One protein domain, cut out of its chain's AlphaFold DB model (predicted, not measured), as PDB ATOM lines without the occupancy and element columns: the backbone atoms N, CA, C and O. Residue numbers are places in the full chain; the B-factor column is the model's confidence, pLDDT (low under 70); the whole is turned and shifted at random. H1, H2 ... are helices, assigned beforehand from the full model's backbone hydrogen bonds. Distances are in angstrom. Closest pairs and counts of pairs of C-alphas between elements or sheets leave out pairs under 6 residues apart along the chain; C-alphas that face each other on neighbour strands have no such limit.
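Overview. This is residues 6 to 132 of the 140 residues of an uncharacterized protein of Burkholderia sp. GAS332 (UniProt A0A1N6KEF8). Helices H1, H2, H3 and H5 form an up-and-down bundle, each running against the one before it, with the long H5 reaching along the domain. H6 packs on H5 outside that bundle, and H4 and short H7 lie side by side beyond H3 and H6. The 127 printed residues include seven named helices, H1 to H7 in chain order, and no named strand: all helix. The whole is compact, with a radius of gyration of the C-alphas of 14.5 A, and only just elongated, spanning 47 by 24 by 24 A.

Along the chain. H1 is residues 7 to 17, beginning at C-alpha 7 (-24.378, 32.433, 24.210). H2 is 22 to 31, H3 35 to 44, and H4 49 to 64, 22.5 A long. H5 is 71 to 94, 34.4 A; H6 is 107 to 120, 20.1 A; H7 is 126 to 131, ending at C-alpha 131 (-42.488, 33.931, 49.725).

Arrangement. H1 touches H5 at a shallow tilt of 7 degrees, opposite ways; the closest C-alphas, Ser 7 and Ala 93, are 5.5 A apart. H2 and H3 form a hairpin, closest C-alphas Tyr 26 and Ala 37, 4.9 A. H5 touches H6 with residues 77 to 88 alone, closest C-alphas Ala 84 and Ile 113, 5.8 A. H4 and H7 touch, closest C-alphas Ala 54 and Ser 131, 5.0 A. H1 and H4 are apart. Every O i to N i+4 pair is within hydrogen-bond range in H1, H2, H4, H5 and H6; H3 has 5 of 6 and H7 1 of 2.

Size, cuts and confidence. The C-alphas farthest apart, Gly 66 and Asp 98, are 47.6 A apart. The printed part has no cut. The link from H5 to H6 is long, 12 residues. The pLDDT is under 70 at residues 18 to 20, 49 to 50 and 126 to 132.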
ATOM      1  N   TYR A   6     -28.252  30.432  21.969       96.69
ATOM      2  CA  TYR A   6     -26.817  30.681  21.824       96.69
ATOM      3  C   TYR A   6     -26.304  31.670  22.874       96.69
ATOM      4  O   TYR A   6     -26.999  32.626  23.222       96.69
ATOM      5  N   SER A   7     -25.055  31.493  23.306       94.19
ATOM      6  CA  SER A   7     -24.378  32.433  24.210       94.19
ATOM      7  C   SER A   7     -24.411  33.878  23.704       94.19
ATOM      8  O   SER A   7     -24.654  34.776  24.501       94.19
ATOM      9  N   SER A   8     -24.267  34.116  22.396       95.25
ATOM     10  CA  SER A   8     -24.351  35.461  21.803       95.25
ATOM     11  C   SER A   8     -25.677  36.162  22.109       95.25
ATOM     12  O   SER A   8     -25.676  37.296  22.572       95.25
ATOM     13  N   VAL A   9     -26.801  35.460  21.947       96.19
ATOM     14  CA  VAL A   9     -28.131  36.000  22.263       96.19
ATOM     15  C   VAL A   9     -28.258  36.286  23.760       96.19
ATOM     16  O   VAL A   9     -28.851  37.284  24.151       96.19
ATOM     17  N   LEU A  10     -27.693  35.431  24.617       96.12
ATOM     18  CA  LEU A  10     -27.713  35.648  26.066       96.12
ATOM     19  C   LEU A  10     -26.878  36.872  26.475       96.12
ATOM     20  O   LEU A  10     -27.314  37.637  27.334       96.12
ATOM     21  N   TYR A  11     -25.733  37.097  25.828       94.38
ATOM     22  CA  TYR A  11     -24.927  38.307  26.010       94.38
ATOM     23  C   TYR A  11     -25.672  39.570  25.548       94.38
ATOM     24  O   TYR A  11     -25.660  40.575  26.262       94.38
ATOM     25  N   ASP A  12     -26.406  39.509  24.433       92.69
ATOM     26  CA  ASP A  12     -27.256  40.620  23.980       92.69
ATOM     27  C   ASP A  12     -28.365  40.938  24.999       92.69
ATOM     28  O   ASP A  12     -28.636  42.104  25.298       92.69
ATOM     29  N   LEU A  13     -28.996  39.914  25.591       92.69
ATOM     30  CA  LEU A  13     -29.982  40.104  26.664       92.69
ATOM     31  C   LEU A  13     -29.361  40.770  27.895       92.69
ATOM     32  O   LEU A  13     -29.974  41.671  28.464       92.69
ATOM     33  N   GLN A  14     -28.150  40.366  28.288       89.31
ATOM     34  CA  GLN A  14     -27.435  40.971  29.413       89.31
ATOM     35  C   GLN A  14     -27.122  42.455  29.146       89.31
ATOM     36  O   GLN A  14     -27.322  43.295  30.025       89.31
ATOM     37  N   GLY A  15     -26.724  42.802  27.917       84.25
ATOM     38  CA  GLY A  15     -26.549  44.194  27.488       84.25
ATOM     39  C   GLY A  15     -27.847  45.007  27.551       84.25
ATOM     40  O   GLY A  15     -27.852  46.144  28.024       84.25
ATOM     41  N   ASN A  16     -28.977  44.411  27.163       78.31
ATOM     42  CA  ASN A  16     -30.293  45.054  27.241       78.31
ATOM     43  C   ASN A  16     -30.780  45.273  28.688       78.31
ATOM     44  O   ASN A  16     -31.503  46.241  28.946       78.31
ATOM     45  N   LEU A  17     -30.369  44.436  29.651       82.50
ATOM     46  CA  LEU A  17     -30.672  44.648  31.077       82.50
ATOM     47  C   LEU A  17     -30.040  45.925  31.624       82.50
ATOM     48  O   LEU A  17     -30.688  46.628  32.396       82.50
ATOM     49  N   ALA A  18     -28.830  46.275  31.178       65.50
ATOM     50  CA  ALA A  18     -28.179  47.530  31.562       65.50
ATOM     51  C   ALA A  18     -28.980  48.777  31.127       65.50
ATOM     52  O   ALA A  18     -28.768  49.862  31.659       65.50
ATOM     53  N   SER A  19     -29.936  48.614  30.202       62.94
ATOM     54  CA  SER A  19     -30.866  49.659  29.752       62.94
ATOM     55  C   SER A  19     -32.216  49.646  30.495       62.94
ATOM     56  O   SER A  19     -33.151  50.325  30.077       62.94
ATOM     57  N   GLY A  20     -32.349  48.864  31.578       69.31
ATOM     58  CA  GLY A  20     -33.540  48.820  32.439       69.31
ATOM     59  C   GLY A  20     -34.671  47.904  31.956       69.31
ATOM     60  O   GLY A  20     -35.786  47.982  32.467       69.31
ATOM     61  N   ASN A  21     -34.425  47.025  30.979       82.00
ATOM     62  CA  ASN A  21     -35.490  46.271  30.308       82.00
ATOM     63  C   ASN A  21     -35.656  44.820  30.808       82.00
ATOM     64  O   ASN A  21     -35.683  43.866  30.027       82.00
ATOM     65  N   ALA A  22     -35.784  44.644  32.127       86.62
ATOM     66  CA  ALA A  22     -35.979  43.340  32.777       86.62
ATOM     67  C   ALA A  22     -37.201  42.565  32.243       86.62
ATOM     68  O   ALA A  22     -37.146  41.349  32.051       86.62
ATOM     69  N   ALA A  23     -38.301  43.273  31.965       88.50
ATOM     70  CA  ALA A  23     -39.527  42.669  31.451       88.50
ATOM     71  C   ALA A  23     -39.322  42.030  30.069       88.50
ATOM     72  O   ALA A  23     -39.717  40.881  29.877       88.50
ATOM     73  N   ALA A  24     -38.643  42.719  29.144       90.25
ATOM     74  CA  ALA A  24     -38.387  42.183  27.808       90.25
ATOM     75  C   ALA A  24     -37.507  40.927  27.833       90.25
ATOM     76  O   ALA A  24     -37.724  40.011  27.041       90.25
ATOM     77  N   VAL A  25     -36.544  40.847  28.759       93.25
ATOM     78  CA  VAL A  25     -35.718  39.642  28.920       93.25
ATOM     79  C   VAL A  25     -36.563  38.459  29.378       93.25
ATOM     80  O   VAL A  25     -36.472  37.379  28.792       93.25
ATOM     81  N   TYR A  26     -37.431  38.654  30.374       93.94
ATOM     82  CA  TYR A  26     -38.342  37.592  30.791       93.94
ATOM     83  C   TYR A  26     -39.333  37.201  29.692       93.94
ATOM     84  O   TYR A  26     -39.555  36.006  29.494       93.94
ATOM     85  N   ASP A  27     -39.871  38.162  28.939       93.62
ATOM     86  CA  ASP A  27     -40.752  37.879  27.802       93.62
ATOM     87  C   ASP A  27     -40.052  37.048  26.730       93.62
ATOM     88  O   ASP A  27     -40.611  36.052  26.256       93.62
ATOM     89  N   PHE A  28     -38.811  37.401  26.391       95.19
ATOM     90  CA  PHE A  28     -38.009  36.629  25.456       95.19
ATOM     91  C   PHE A  28     -37.788  35.201  25.964       95.19
ATOM     92  O   PHE A  28     -38.147  34.249  25.271       95.19
ATOM     93  N   LEU A  29     -37.276  35.022  27.184       96.00
ATOM     94  CA  LEU A  29     -37.011  33.692  27.746       96.00
ATOM     95  C   LEU A  29     -38.295  32.854  27.841       96.00
ATOM     96  O   LEU A  29     -38.311  31.680  27.461       96.00
ATOM     97  N   ARG A  30     -39.409  33.468  28.250       95.06
ATOM     98  CA  ARG A  30     -40.731  32.831  28.273       95.06
ATOM     99  C   ARG A  30     -41.167  32.381  26.878       95.06
ATOM    100  O   ARG A  30     -41.651  31.258  26.740       95.06
ATOM    101  N   SER A  31     -40.960  33.207  25.848       95.88
ATOM    102  CA  SER A  31     -41.250  32.848  24.449       95.88
ATOM    103  C   SER A  31     -40.412  31.660  23.957       95.88
ATOM    104  O   SER A  31     -40.866  30.886  23.119       95.88
ATOM    105  N   GLN A  32     -39.223  31.465  24.536       97.12
ATOM    106  CA  GLN A  32     -38.356  30.310  24.291       97.12
ATOM    107  C   GLN A  32     -38.716  29.091  25.160       97.12
ATOM    108  O   GLN A  32     -38.005  28.091  25.148       97.12
ATOM    109  N   GLY A  33     -39.815  29.124  25.917       95.50
ATOM    110  CA  GLY A  33     -40.276  27.993  26.727       95.50
ATOM    111  C   GLY A  33     -39.578  27.847  28.083       95.50
ATOM    112  O   GLY A  33     -39.734  26.807  28.731       95.50
ATOM    113  N   TYR A  34     -38.836  28.865  28.529       95.62
ATOM    114  CA  TYR A  34     -38.278  28.920  29.876       95.62
ATOM    115  C   TYR A  34     -39.379  29.324  30.864       95.62
ATOM    116  O   TYR A  34     -39.901  30.438  30.851       95.62
ATOM    117  N   ARG A  35     -39.779  28.382  31.713       92.12
ATOM    118  CA  ARG A  35     -40.920  28.487  32.626       92.12
ATOM    119  C   ARG A  35     -40.612  29.377  33.822       92.12
ATOM    120  O   ARG A  35     -41.505  30.101  34.260       92.12
ATOM    121  N   TYR A  36     -39.378  29.344  34.332       90.94
ATOM    122  CA  TYR A  36     -38.971  30.213  35.437       90.94
ATOM    123  C   TYR A  36     -39.152  31.692  35.076       90.94
ATOM    124  O   TYR A  36     -39.656  32.459  35.894       90.94
ATOM    125  N   ALA A  37     -38.852  32.068  33.827       91.81
ATOM    126  CA  ALA A  37     -39.054  33.424  33.324       91.81
ATOM    127  C   ALA A  37     -40.498  33.916  33.503       91.81
ATOM    128  O   ALA A  37     -40.711  35.033  33.961       91.81
ATOM    129  N   GLY A  38     -41.497  33.073  33.220       86.50
ATOM    130  CA  GLY A  38     -42.905  33.440  33.395       86.50
ATOM    131  C   GLY A  38     -43.304  33.654  34.858       86.50
ATOM    132  O   GLY A  38     -44.071  34.569  35.155       86.50
ATOM    133  N   LEU A  39     -42.763  32.850  35.778       84.62
ATOM    134  CA  LEU A  39     -42.993  33.028  37.217       84.62
ATOM    135  C   LEU A  39     -42.344  34.320  37.721       84.62
ATOM    136  O   LEU A  39     -42.992  35.123  38.391       84.62
ATOM    137  N   ALA A  40     -41.079  34.534  37.358       86.31
ATOM    138  CA  ALA A  40     -40.310  35.700  37.767       86.31
ATOM    139  C   ALA A  40     -40.876  37.005  37.184       86.31
ATOM    140  O   ALA A  40     -40.908  38.021  37.874       86.31
ATOM    141  N   GLN A  41     -41.423  36.978  35.966       84.25
ATOM    142  CA  GLN A  41     -42.086  38.133  35.361       84.25
ATOM    143  C   GLN A  41     -43.337  38.573  36.132       84.25
ATOM    144  O   GLN A  41     -43.584  39.771  36.254       84.25
ATOM    145  N   GLY A  42     -44.096  37.624  36.694       80.19
ATOM    146  CA  GLY A  42     -45.240  37.931  37.557       80.19
ATOM    147  C   GLY A  42     -44.846  38.764  38.780       80.19
ATOM    148  O   GLY A  42     -45.545  39.714  39.124       80.19
ATOM    149  N   VAL A  43     -43.683  38.461  39.370       80.75
ATOM    150  CA  VAL A  43     -43.069  39.232  40.466       80.75
ATOM    151  C   VAL A  43     -42.505  40.562  39.961       80.75
ATOM    152  O   VAL A  43     -42.727  41.606  40.569       80.75
ATOM    153  N   ASN A  44     -41.802  40.552  38.828       80.94
ATOM    154  CA  ASN A  44     -41.188  41.750  38.259       80.94
ATOM    155  C   ASN A  44     -42.226  42.845  37.967       80.94
ATOM    156  O   ASN A  44     -42.016  44.000  38.337       80.94
ATOM    157  N   LEU A  45     -43.353  42.460  37.361       81.25
ATOM    158  CA  LEU A  45     -44.448  43.353  36.974       81.25
ATOM    159  C   LEU A  45     -45.478  43.605  38.083       81.25
ATOM    160  O   LEU A  45     -46.436  44.327  37.830       81.25
ATOM    161  N   ASP A  46     -45.333  42.977  39.253       77.69
ATOM    162  CA  ASP A  46     -46.355  42.994  40.313       77.69
ATOM    163  C   ASP A  46     -47.767  42.624  39.802       77.69
ATOM    164  O   ASP A  46     -48.792  43.183  40.178       77.69
ATOM    165  N   SER A  47     -47.820  41.694  38.845       73.12
ATOM    166  CA  SER A  47     -49.036  41.400  38.070       73.12
ATOM    167  C   SER A  47     -49.766  40.144  38.542       73.12
ATOM    168  O   SER A  47     -50.822  39.794  38.014       73.12
ATOM    169  N   THR A  48     -49.213  39.443  39.534       73.06
ATOM    170  CA  THR A  48     -49.795  38.224  40.101       73.06
ATOM    171  C   THR A  48     -49.903  38.322  41.617       73.06
ATOM    172  O   THR A  48     -49.091  38.971  42.271       73.06
ATOM    173  N   VAL A  49     -50.866  37.601  42.200       67.56
ATOM    174  CA  VAL A  49     -51.035  37.510  43.665       67.56
ATOM    175  C   VAL A  49     -49.750  37.027  44.346       67.56
ATOM    176  O   VAL A  49     -49.372  37.529  45.403       67.56
ATOM    177  N   SER A  50     -49.041  36.081  43.724       68.44
ATOM    178  CA  SER A  50     -47.748  35.601  44.219       68.44
ATOM    179  C   SER A  50     -46.649  36.661  44.102       68.44
ATOM    180  O   SER A  50     -45.779  36.718  44.963       68.44
ATOM    181  N   GLY A  51     -46.697  37.508  43.068       75.25
ATOM    182  CA  GLY A  51     -45.794  38.642  42.876       75.25
ATOM    183  C   GLY A  51     -45.941  39.696  43.966       75.25
ATOM    184  O   GLY A  51     -44.970  39.977  44.664       75.25
ATOM    185  N   ALA A  52     -47.167  40.171  44.187       77.75
ATOM    186  CA  ALA A  52     -47.480  41.134  45.243       77.75
ATOM    187  C   ALA A  52     -47.094  40.606  46.631       77.75
ATOM    188  O   ALA A  52     -46.523  41.318  47.454       77.75
ATOM    189  N   THR A  53     -47.344  39.315  46.872       78.25
ATOM    190  CA  THR A  53     -46.965  38.643  48.120       78.25
ATOM    191  C   THR A  53     -45.443  38.609  48.305       78.25
ATOM    192  O   THR A  53     -44.950  38.922  49.387       78.25
ATOM    193  N   ALA A  54     -44.684  38.271  47.258       78.44
ATOM    194  CA  ALA A  54     -43.223  38.254  47.307       78.44
ATOM    195  C   ALA A  54     -42.635  39.653  47.557       78.44
ATOM    196  O   ALA A  54     -41.730  39.792  48.379       78.44
ATOM    197  N   ILE A  55     -43.183  40.692  46.916       83.88
ATOM    198  CA  ILE A  55     -42.788  42.090  47.151       83.88
ATOM    199  C   ILE A  55     -43.122  42.513  48.589       83.88
ATOM    200  O   ILE A  55     -42.287  43.117  49.261       83.88
ATOM    201  N   GLY A  56     -44.304  42.148  49.095       83.44
ATOM    202  CA  GLY A  56     -44.695  42.410  50.481       83.44
ATOM    203  C   GLY A  56     -43.744  41.767  51.494       83.44
ATOM    204  O   GLY A  56     -43.317  42.426  52.442       83.44
ATOM    205  N   PHE A  57     -43.351  40.507  51.277       82.56
ATOM    206  CA  PHE A  57     -42.367  39.840  52.132       82.56
ATOM    207  C   PHE A  57     -40.994  40.491  52.068       82.56
ATOM    208  O   PHE A  57     -40.379  40.682  53.112       82.56
ATOM    209  N   LEU A  58     -40.545  40.881  50.877       85.12
ATOM    210  CA  LEU A  58     -39.293  41.601  50.702       85.12
ATOM    211  C   LEU A  58     -39.295  42.905  51.524       85.12
ATOM    212  O   LEU A  58     -38.382  43.135  52.317       85.12
ATOM    213  N   GLY A  59     -40.373  43.693  51.439       86.56
ATOM    214  CA  GLY A  59     -40.552  44.907  52.241       86.56
ATOM    215  C   GLY A  59     -40.537  44.650  53.754       86.56
ATOM    216  O   GLY A  59     -39.855  45.363  54.494       86.56
ATOM    217  N   LEU A  60     -41.227  43.604  54.225       85.00
ATOM    218  CA  LEU A  60     -41.197  43.191  55.636       85.00
ATOM    219  C   LEU A  60     -39.792  42.768  56.079       85.00
ATOM    220  O   LEU A  60     -39.366  43.117  57.178       85.00
ATOM    221  N   SER A  61     -39.055  42.046  55.238       83.38
ATOM    222  CA  SER A  61     -37.683  41.643  55.542       83.38
ATOM    223  C   SER A  61     -36.747  42.839  55.677       83.38
ATOM    224  O   SER A  61     -35.950  42.860  56.612       83.38
ATOM    225  N   GLY A  62     -36.888  43.859  54.826       85.06
ATOM    226  CA  GLY A  62     -36.167  45.125  54.991       85.06
ATOM    227  C   GLY A  62     -36.482  45.802  56.328       85.06
ATOM    228  O   GLY A  62     -35.579  46.200  57.062       85.06
ATOM    229  N   GLN A  63     -37.761  45.862  56.715       86.12
ATOM    230  CA  GLN A  63     -38.162  46.420  58.016       86.12
ATOM    231  C   GLN A  63     -37.560  45.648  59.198       86.12
ATOM    232  O   GLN A  63     -37.046  46.266  60.129       86.12
ATOM    233  N   VAL A  64     -37.580  44.311  59.157       82.94
ATOM    234  CA  VAL A  64     -36.969  43.451  60.189       82.94
ATOM    235  C   VAL A  64     -35.453  43.648  60.254       82.94
ATOM    236  O   VAL A  64     -34.886  43.655  61.344       82.94
ATOM    237  N   ALA A  65     -34.804  43.866  59.110       80.56
ATOM    238  CA  ALA A  65     -33.387  44.208  59.032       80.56
ATOM    239  C   ALA A  65     -33.078  45.651  59.492       80.56
ATOM    240  O   ALA A  65     -31.919  46.060  59.484       80.56
ATOM    241  N   GLY A  66     -34.088  46.439  59.887       84.94
ATOM    242  CA  GLY A  66     -33.930  47.842  60.279       84.94
ATOM    243  C   GLY A  66     -33.639  48.782  59.106       84.94
ATOM    244  O   GLY A  66     -33.277  49.938  59.321       84.94
ATOM    245  N   ARG A  67     -33.802  48.298  57.870       84.88
ATOM    246  CA  ARG A  67     -33.498  49.007  56.628       84.88
ATOM    247  C   ARG A  67     -34.631  48.781  55.621       84.88
ATOM    248  O   ARG A  67     -34.556  47.861  54.809       84.88
ATOM    249  N   PRO A  68     -35.719  49.570  55.702       88.81
ATOM    250  CA  PRO A  68     -36.816  49.484  54.746       88.81
ATOM    251  C   PRO A  68     -36.300  49.581  53.307       88.81
ATOM    252  O   PRO A  68     -35.492  50.455  53.003       88.81
ATOM    253  N   ILE A  69     -36.776  48.682  52.448       89.62
ATOM    254  CA  ILE A  69     -36.430  48.656  51.025       89.62
ATOM    255  C   ILE A  69     -37.236  49.746  50.327       89.62
ATOM    256  O   ILE A  69     -38.468  49.728  50.380       89.62
ATOM    257  N   ASP A  70     -36.543  50.688  49.696       90.50
ATOM    258  CA  ASP A  70     -37.165  51.711  48.862       90.50
ATOM    259  C   ASP A  70     -37.346  51.230  47.411       90.50
ATOM    260  O   ASP A  70     -36.908  50.143  47.024       90.50
ATOM    261  N   ASP A  71     -38.007  52.046  46.588       88.88
ATOM    262  CA  ASP A  71     -38.272  51.709  45.186       88.88
ATOM    263  C   ASP A  71     -36.983  51.528  44.370       88.88
ATOM    264  O   ASP A  71     -36.935  50.693  43.464       88.88
ATOM    265  N   THR A  72     -35.926  52.277  44.697       90.88
ATOM    266  CA  THR A  72     -34.641  52.202  43.985       90.88
ATOM    267  C   THR A  72     -33.981  50.857  44.246       90.88
ATOM    268  O   THR A  72     -33.541  50.178  43.316       90.88
ATOM    269  N   GLU A  73     -33.955  50.436  45.505       91.12
ATOM    270  CA  GLU A  73     -33.440  49.137  45.895       91.12
ATOM    271  C   GLU A  73     -34.307  47.992  45.367       91.12
ATOM    272  O   GLU A  73     -33.770  47.006  44.866       91.12
ATOM    273  N   LEU A  74     -35.635  48.120  45.398       89.06
ATOM    274  CA  LEU A  74     -36.529  47.118  44.819       89.06
ATOM    275  C   LEU A  74     -36.259  46.919  43.319       89.06
ATOM    276  O   LEU A  74     -36.218  45.782  42.842       89.06
ATOM    277  N   ILE A  75     -36.052  48.007  42.571       88.50
ATOM    278  CA  ILE A  75     -35.674  47.957  41.150       88.50
ATOM    279  C   ILE A  75     -34.304  47.289  40.975       88.50
ATOM    280  O   ILE A  75     -34.146  46.461  40.072       88.50
ATOM    281  N   ALA A  76     -33.332  47.601  41.836       90.81
ATOM    282  CA  ALA A  76     -32.005  46.988  41.799       90.81
ATOM    283  C   ALA A  76     -32.073  45.471  42.047       90.81
ATOM    284  O   ALA A  76     -31.577  44.705  41.223       90.81
ATOM    285  N   ILE A  77     -32.787  45.028  43.089       90.50
ATOM    286  CA  ILE A  77     -33.003  43.605  43.402       90.50
ATOM    287  C   ILE A  77     -33.648  42.888  42.211       90.50
ATOM    288  O   ILE A  77     -33.177  41.830  41.789       90.50
ATOM    289  N   LYS A  78     -34.714  43.460  41.632       89.38
ATOM    290  CA  LYS A  78     -35.386  42.883  40.454       89.38
ATOM    291  C   LYS A  78     -34.433  42.760  39.263       89.38
ATOM    292  O   LYS A  78     -34.418  41.726  38.601       89.38
ATOM    293  N   THR A  79     -33.624  43.786  39.014       90.81
ATOM    294  CA  THR A  79     -32.658  43.813  37.906       90.81
ATOM    295  C   THR A  79     -31.557  42.769  38.094       90.81
ATOM    296  O   THR A  79     -31.279  41.998  37.171       90.81
ATOM    297  N   GLU A  80     -30.974  42.685  39.291       92.88
ATOM    298  CA  GLU A  80     -29.924  41.710  39.607       92.88
ATOM    299  C   GLU A  80     -30.454  40.267  39.574       92.88
ATOM    300  O   GLU A  80     -29.750  39.379  39.098       92.88
ATOM    301  N   LEU A  81     -31.715  40.014  39.949       92.50
ATOM    302  CA  LEU A  81     -32.338  38.690  39.784       92.50
ATOM    303  C   LEU A  81     -32.444  38.266  38.311       92.50
ATOM    304  O   LEU A  81     -32.192  37.101  37.987       92.50
ATOM    305  N   VAL A  82     -32.808  39.179  37.404       93.81
ATOM    306  CA  VAL A  82     -32.872  38.854  35.965       93.81
ATOM    307  C   VAL A  82     -31.474  38.601  35.416       93.81
ATOM    308  O   VAL A  82     -31.259  37.642  34.675       93.81
ATOM    309  N   LYS A  83     -30.509  39.433  35.810       94.56
ATOM    310  CA  LYS A  83     -29.111  39.296  35.405       94.56
ATOM    311  C   LYS A  83     -28.517  37.973  35.878       94.56
ATOM    312  O   LYS A  83     -27.990  37.233  35.057       94.56
ATOM    313  N   ALA A  84     -28.702  37.614  37.147       95.50
ATOM    314  CA  ALA A  84     -28.230  36.347  37.696       95.50
ATOM    315  C   ALA A  84     -28.842  35.137  36.969       95.50
ATOM    316  O   ALA A  84     -28.164  34.136  36.736       95.50
ATOM    317  N   TYR A  85     -30.107  35.227  36.543       95.69
ATOM    318  CA  TYR A  85     -30.710  34.202  35.695       95.69
ATOM    319  C   TYR A  85     -30.013  34.098  34.330       95.69
ATOM    320  O   TYR A  85     -29.621  32.998  33.928       95.69
ATOM    321  N   VAL A  86     -29.811  35.217  33.632       96.50
ATOM    322  CA  VAL A  86     -29.098  35.228  32.342       96.50
ATOM    323  C   VAL A  86     -27.674  34.688  32.502       96.50
ATOM    324  O   VAL A  86     -27.262  33.849  31.704       96.50
ATOM    325  N   ASP A  87     -26.965  35.046  33.573       96.81
ATOM    326  CA  ASP A  87     -25.614  34.555  33.872       96.81
ATOM    327  C   ASP A  87     -25.577  33.030  34.050       96.81
ATOM    328  O   ASP A  87     -24.649  32.360  33.590       96.81
ATOM    329  N   VAL A  88     -26.601  32.442  34.677       97.56
ATOM    330  CA  VAL A  88     -26.723  30.979  34.762       97.56
ATOM    331  C   VAL A  88     -26.897  30.363  33.373       97.56
ATOM    332  O   VAL A  88     -26.312  29.313  33.103       97.56
ATOM    333  N   LEU A  89     -27.673  30.984  32.484       97.75
ATOM    334  CA  LEU A  89     -27.835  30.496  31.111       97.75
ATOM    335  C   LEU A  89     -26.543  30.647  30.301       97.75
ATOM    336  O   LEU A  89     -26.184  29.721  29.575       97.75
ATOM    337  N   ILE A  90     -25.812  31.752  30.460       97.62
ATOM    338  CA  ILE A  90     -24.505  31.964  29.817       97.62
ATOM    339  C   ILE A  90     -23.545  30.857  30.244       97.62
ATOM    340  O   ILE A  90     -23.019  30.146  29.392       97.62
ATOM    341  N   LYS A  91     -23.421  30.604  31.553       97.06
ATOM    342  CA  LYS A  91     -22.592  29.510  32.078       97.06
ATOM    343  C   LYS A  91     -23.010  28.150  31.524       97.06
ATOM    344  O   LYS A  91     -22.162  27.294  31.288       97.06
ATOM    345  N   GLN A  92     -24.305  27.900  31.326       96.75
ATOM    346  CA  GLN A  92     -24.748  26.660  30.680       96.75
ATOM    347  C   GLN A  92     -24.287  26.574  29.225       96.75
ATOM    348  O   GLN A  92     -23.836  25.512  28.807       96.75
ATOM    349  N   ALA A  93     -24.406  27.669  28.475       97.25
ATOM    350  CA  ALA A  93     -23.997  27.739  27.082       97.25
ATOM    351  C   ALA A  93     -22.483  27.552  26.923       97.25
ATOM    352  O   ALA A  93     -22.058  26.756  26.092       97.25
ATOM    353  N   GLU A  94     -21.680  28.213  27.757       96.31
ATOM    354  CA  GLU A  94     -20.213  28.112  27.760       96.31
ATOM    355  C   GLU A  94     -19.708  26.706  28.093       96.31
ATOM    356  O   GLU A  94     -18.700  26.261  27.551       96.31
ATOM    357  N   ASN A  95     -20.431  25.985  28.950       96.06
ATOM    358  CA  ASN A  95     -20.117  24.602  29.304       96.06
ATOM    359  C   ASN A  95     -20.726  23.573  28.329       96.06
ATOM    360  O   ASN A  95     -20.578  22.369  28.548       96.06
ATOM    361  N   SER A  96     -21.433  24.014  27.280       95.44
ATOM    362  CA  SER A  96     -22.030  23.135  26.270       95.44
ATOM    363  C   SER A  96     -21.122  23.004  25.040       95.44
ATOM    364  O   SER A  96     -20.646  24.022  24.538       95.44
ATOM    365  N   PRO A  97     -20.945  21.796  24.463       93.38
ATOM    366  CA  PRO A  97     -20.144  21.593  23.249       93.38
ATOM    367  C   PRO A  97     -20.585  22.416  22.031       93.38
ATOM    368  O   PRO A  97     -19.791  22.646  21.126       93.38
ATOM    369  N   ASP A  98     -21.846  22.843  21.987       93.62
ATOM    370  CA  ASP A  98     -22.416  23.637  20.896       93.62
ATOM    371  C   ASP A  98     -22.702  25.095  21.277       93.62
ATOM    372  O   ASP A  98     -23.349  25.812  20.512       93.62
ATOM    373  N   GLY A  99     -22.217  25.554  22.436       96.00
ATOM    374  CA  GLY A  99     -22.328  26.958  22.830       96.00
ATOM    375  C   GLY A  99     -23.760  27.412  23.130       96.00
ATOM    376  O   GLY A  99     -24.075  28.593  22.965       96.00
ATOM    377  N   MET A 100     -24.649  26.488  23.517       97.19
ATOM    378  CA  MET A 100     -26.068  26.771  23.748       97.19
ATOM    379  C   MET A 100     -26.547  26.390  25.148       97.19
ATOM    380  O   MET A 100     -26.330  25.271  25.616       97.19
ATOM    381  N   ALA A 101     -27.336  27.268  25.762       96.94
ATOM    382  CA  ALA A 101     -28.183  26.900  26.889       96.94
ATOM    383  C   ALA A 101     -29.362  26.059  26.381       96.94
ATOM    384  O   ALA A 101     -29.975  26.382  25.364       96.94
ATOM    385  N   SER A 102     -29.684  24.970  27.078       94.62
ATOM    386  CA  SER A 102     -30.718  24.007  26.647       94.62
ATOM    387  C   SER A 102     -31.693  23.605  27.751       94.62
ATOM    388  O   SER A 102     -32.622  22.830  27.513       94.62
ATOM    389  N   ARG A 103     -31.508  24.123  28.968       94.12
ATOM    390  CA  ARG A 103     -32.365  23.831  30.115       94.12
ATOM    391  C   ARG A 103     -32.692  25.099  30.884       94.12
ATOM    392  O   ARG A 103     -31.920  26.052  30.921       94.12
ATOM    393  N   ASP A 104     -33.855  25.070  31.515       94.38
ATOM    394  CA  ASP A 104     -34.291  26.125  32.417       94.38
ATOM    395  C   ASP A 104     -33.560  26.045  33.773       94.38
ATOM    396  O   ASP A 104     -32.797  25.102  34.023       94.38
ATOM    397  N   LEU A 105     -33.791  27.015  34.663       92.38
ATOM    398  CA  LEU A 105     -33.348  26.912  36.053       92.38
ATOM    399  C   LEU A 105     -34.015  25.722  36.731       92.38
ATOM    400  O   LEU A 105     -35.230  25.532  36.673       92.38
ATOM    401  N   ASN A 106     -33.197  24.940  37.427       88.44
ATOM    402  CA  ASN A 106     -33.691  24.011  38.426       88.44
ATOM    403  C   ASN A 106     -33.861  24.741  39.776       88.44
ATOM    404  O   ASN A 106     -33.508  25.913  39.927       88.44
ATOM    405  N   SER A 107     -34.390  24.028  40.770       84.75
ATOM    406  CA  SER A 107     -34.623  24.573  42.111       84.75
ATOM    407  C   SER A 107     -33.346  25.018  42.827       84.75
ATOM    408  O   SER A 107     -33.406  25.975  43.593       84.75
ATOM    409  N   GLN A 108     -32.209  24.362  42.577       88.06
ATOM    410  CA  GLN A 108     -30.928  24.744  43.170       88.06
ATOM    411  C   GLN A 108     -30.437  26.066  42.583       88.06
ATOM    412  O   GLN A 108     -30.198  26.996  43.339       88.06
ATOM    413  N   ASN A 109     -30.411  26.195  41.255       93.06
ATOM    414  CA  ASN A 109     -29.998  27.435  40.607       93.06
ATOM    415  C   ASN A 109     -30.895  28.607  41.031       93.06
ATOM    416  O   ASN A 109     -30.401  29.702  41.257       93.06
ATOM    417  N   ALA A 110     -32.213  28.384  41.142       90.12
ATOM    418  CA  ALA A 110     -33.138  29.405  41.623       90.12
ATOM    419  C   ALA A 110     -32.838  29.810  43.078       90.12
ATOM    420  O   ALA A 110     -32.857  30.991  43.396       90.12
ATOM    421  N   TRP A 111     -32.534  28.852  43.955       87.62
ATOM    422  CA  TRP A 111     -32.140  29.143  45.336       87.62
ATOM    423  C   TRP A 111     -30.809  29.911  45.403       87.62
ATOM    424  O   TRP A 111     -30.715  30.888  46.141       87.62
ATOM    425  N   ASP A 112     -29.819  29.515  44.597       91.88
ATOM    426  CA  ASP A 112     -28.497  30.150  44.560       91.88
ATOM    427  C   ASP A 112     -28.612  31.625  44.145       91.88
ATOM    428  O   ASP A 112     -28.154  32.503  44.874       91.88
ATOM    429  N   ILE A 113     -29.294  31.918  43.027       93.81
ATOM    430  CA  ILE A 113     -29.406  33.303  42.539       93.81
ATOM    431  C   ILE A 113     -30.184  34.202  43.504       93.81
ATOM    432  O   ILE A 113     -29.833  35.367  43.662       93.81
ATOM    433  N   HIS A 114     -31.218  33.679  44.173       91.12
ATOM    434  CA  HIS A 114     -31.983  34.457  45.152       91.12
ATOM    435  C   HIS A 114     -31.125  34.818  46.356       91.12
ATOM    436  O   HIS A 114     -31.087  35.976  46.758       91.12
ATOM    437  N   ASN A 115     -30.379  33.856  46.894       90.31
ATOM    438  CA  ASN A 115     -29.527  34.105  48.051       90.31
ATOM    439  C   ASN A 115     -28.355  35.023  47.735       90.31
ATOM    440  O   ASN A 115     -27.988  35.843  48.575       90.31
ATOM    441  N   ASP A 116     -27.767  34.888  46.550       92.62
ATOM    442  CA  ASP A 116     -26.676  35.753  46.121       92.62
ATOM    443  C   ASP A 116     -27.146  37.201  45.975       92.62
ATOM    444  O   ASP A 116     -26.493  38.101  46.507       92.62
ATOM    445  N   VAL A 117     -28.306  37.425  45.347       92.94
ATOM    446  CA  VAL A 117     -28.882  38.771  45.218       92.94
ATOM    447  C   VAL A 117     -29.323  39.315  46.576       92.94
ATOM    448  O   VAL A 117     -28.985  40.443  46.912       92.94
ATOM    449  N   PHE A 118     -30.015  38.543  47.412       90.44
ATOM    450  CA  PHE A 118     -30.437  39.037  48.728       90.44
ATOM    451  C   PHE A 118     -29.253  39.391  49.622       90.44
ATOM    452  O   PHE A 118     -29.250  40.458  50.230       90.44
ATOM    453  N   ARG A 119     -28.201  38.574  49.627       90.31
ATOM    454  CA  ARG A 119     -26.972  38.868  50.369       90.31
ATOM    455  C   ARG A 119     -26.244  40.104  49.841       90.31
ATOM    456  O   ARG A 119     -25.663  40.824  50.642       90.31
ATOM    457  N   LEU A 120     -26.276  40.363  48.530       91.69
ATOM    458  CA  LEU A 120     -25.744  41.603  47.945       91.69
ATOM    459  C   LEU A 120     -26.479  42.850  48.468       91.69
ATOM    460  O   LEU A 120     -25.893  43.925  48.532       91.69
ATOM    461  N   HIS A 121     -27.737  42.682  48.862       90.50
ATOM    462  CA  HIS A 121     -28.597  43.717  49.419       90.50
ATOM    463  C   HIS A 121     -28.718  43.637  50.951       90.50
ATOM    464  O   HIS A 121     -29.661  44.172  51.518       90.50
ATOM    465  N   ASP A 122     -27.806  42.965  51.659       88.38
ATOM    466  CA  ASP A 122     -27.859  42.813  53.126       88.38
ATOM    467  C   ASP A 122     -29.190  42.227  53.655       88.38
ATOM    468  O   ASP A 122     -29.603  42.470  54.792       88.38
ATOM    469  N   LEU A 123     -29.880  41.441  52.828       86.44
ATOM    470  CA  LEU A 123     -31.119  40.754  53.170       86.44
ATOM    471  C   LEU A 123     -30.841  39.286  53.496       86.44
ATOM    472  O   LEU A 123     -29.988  38.633  52.892       86.44
ATOM    473  N   SER A 124     -31.600  38.739  54.449       81.38
ATOM    474  CA  SER A 124     -31.483  37.322  54.802       81.38
ATOM    475  C   SER A 124     -31.954  36.422  53.648       81.38
ATOM    476  O   SER A 124     -33.045  36.635  53.122       81.38
ATOM    477  N   PRO A 125     -31.227  35.341  53.316       73.12
ATOM    478  CA  PRO A 125     -31.707  34.261  52.444       73.12
ATOM    479  C   PRO A 125     -33.103  33.716  52.799       73.12
ATOM    480  O   PRO A 125     -33.828  33.225  51.931       73.12
ATOM    481  N   ASP A 126     -33.519  33.826  54.066       69.25
ATOM    482  CA  ASP A 126     -34.845  33.392  54.517       69.25
ATOM    483  C   ASP A 126     -36.000  34.196  53.893       69.25
ATOM    484  O   ASP A 126     -37.129  33.696  53.872       69.25
ATOM    485  N   VAL A 127     -35.734  35.377  53.311       65.50
ATOM    486  CA  VAL A 127     -36.702  36.158  52.508       65.50
ATOM    487  C   VAL A 127     -37.352  35.274  51.443       65.50
ATOM    488  O   VAL A 127     -38.573  35.286  51.264       65.50
ATOM    489  N   TRP A 128     -36.544  34.444  50.772       62.69
ATOM    490  CA  TRP A 128     -37.023  33.508  49.763       62.69
ATOM    491  C   TRP A 128     -38.033  32.531  50.361       62.69
ATOM    492  O   TRP A 128     -39.140  32.395  49.843       62.69
ATOM    493  N   ARG A 129     -37.685  31.915  51.500       52.59
ATOM    494  CA  ARG A 129     -38.441  30.831  52.145       52.59
ATOM    495  C   ARG A 129     -39.876  31.227  52.483       52.59
ATOM    496  O   ARG A 129     -40.776  30.404  52.325       52.59
ATOM    497  N   VAL A 130     -40.090  32.474  52.906       47.94
ATOM    498  CA  VAL A 130     -41.411  32.980  53.313       47.94
ATOM    499  C   VAL A 130     -42.305  33.292  52.103       47.94
ATOM    500  O   VAL A 130     -43.506  33.033  52.146       47.94
ATOM    501  N   SER A 131     -41.732  33.734  50.978       46.44
ATOM    502  CA  SER A 131     -42.488  33.931  49.725       46.44
ATOM    503  C   SER A 131     -42.894  32.616  49.040       46.44
ATOM    504  O   SER A 131     -43.737  32.590  48.140       46.44
ATOM    505  N   THR A 132     -42.319  31.498  49.489       46.19
ATOM    506  CA  THR A 132     -42.380  30.209  48.813       46.19
ATOM    507  C   THR A 132     -43.002  29.117  49.680       46.19
ATOM    508  O   THR A 132     -42.310  28.227  50.171       46.19
TER     509      THR A 132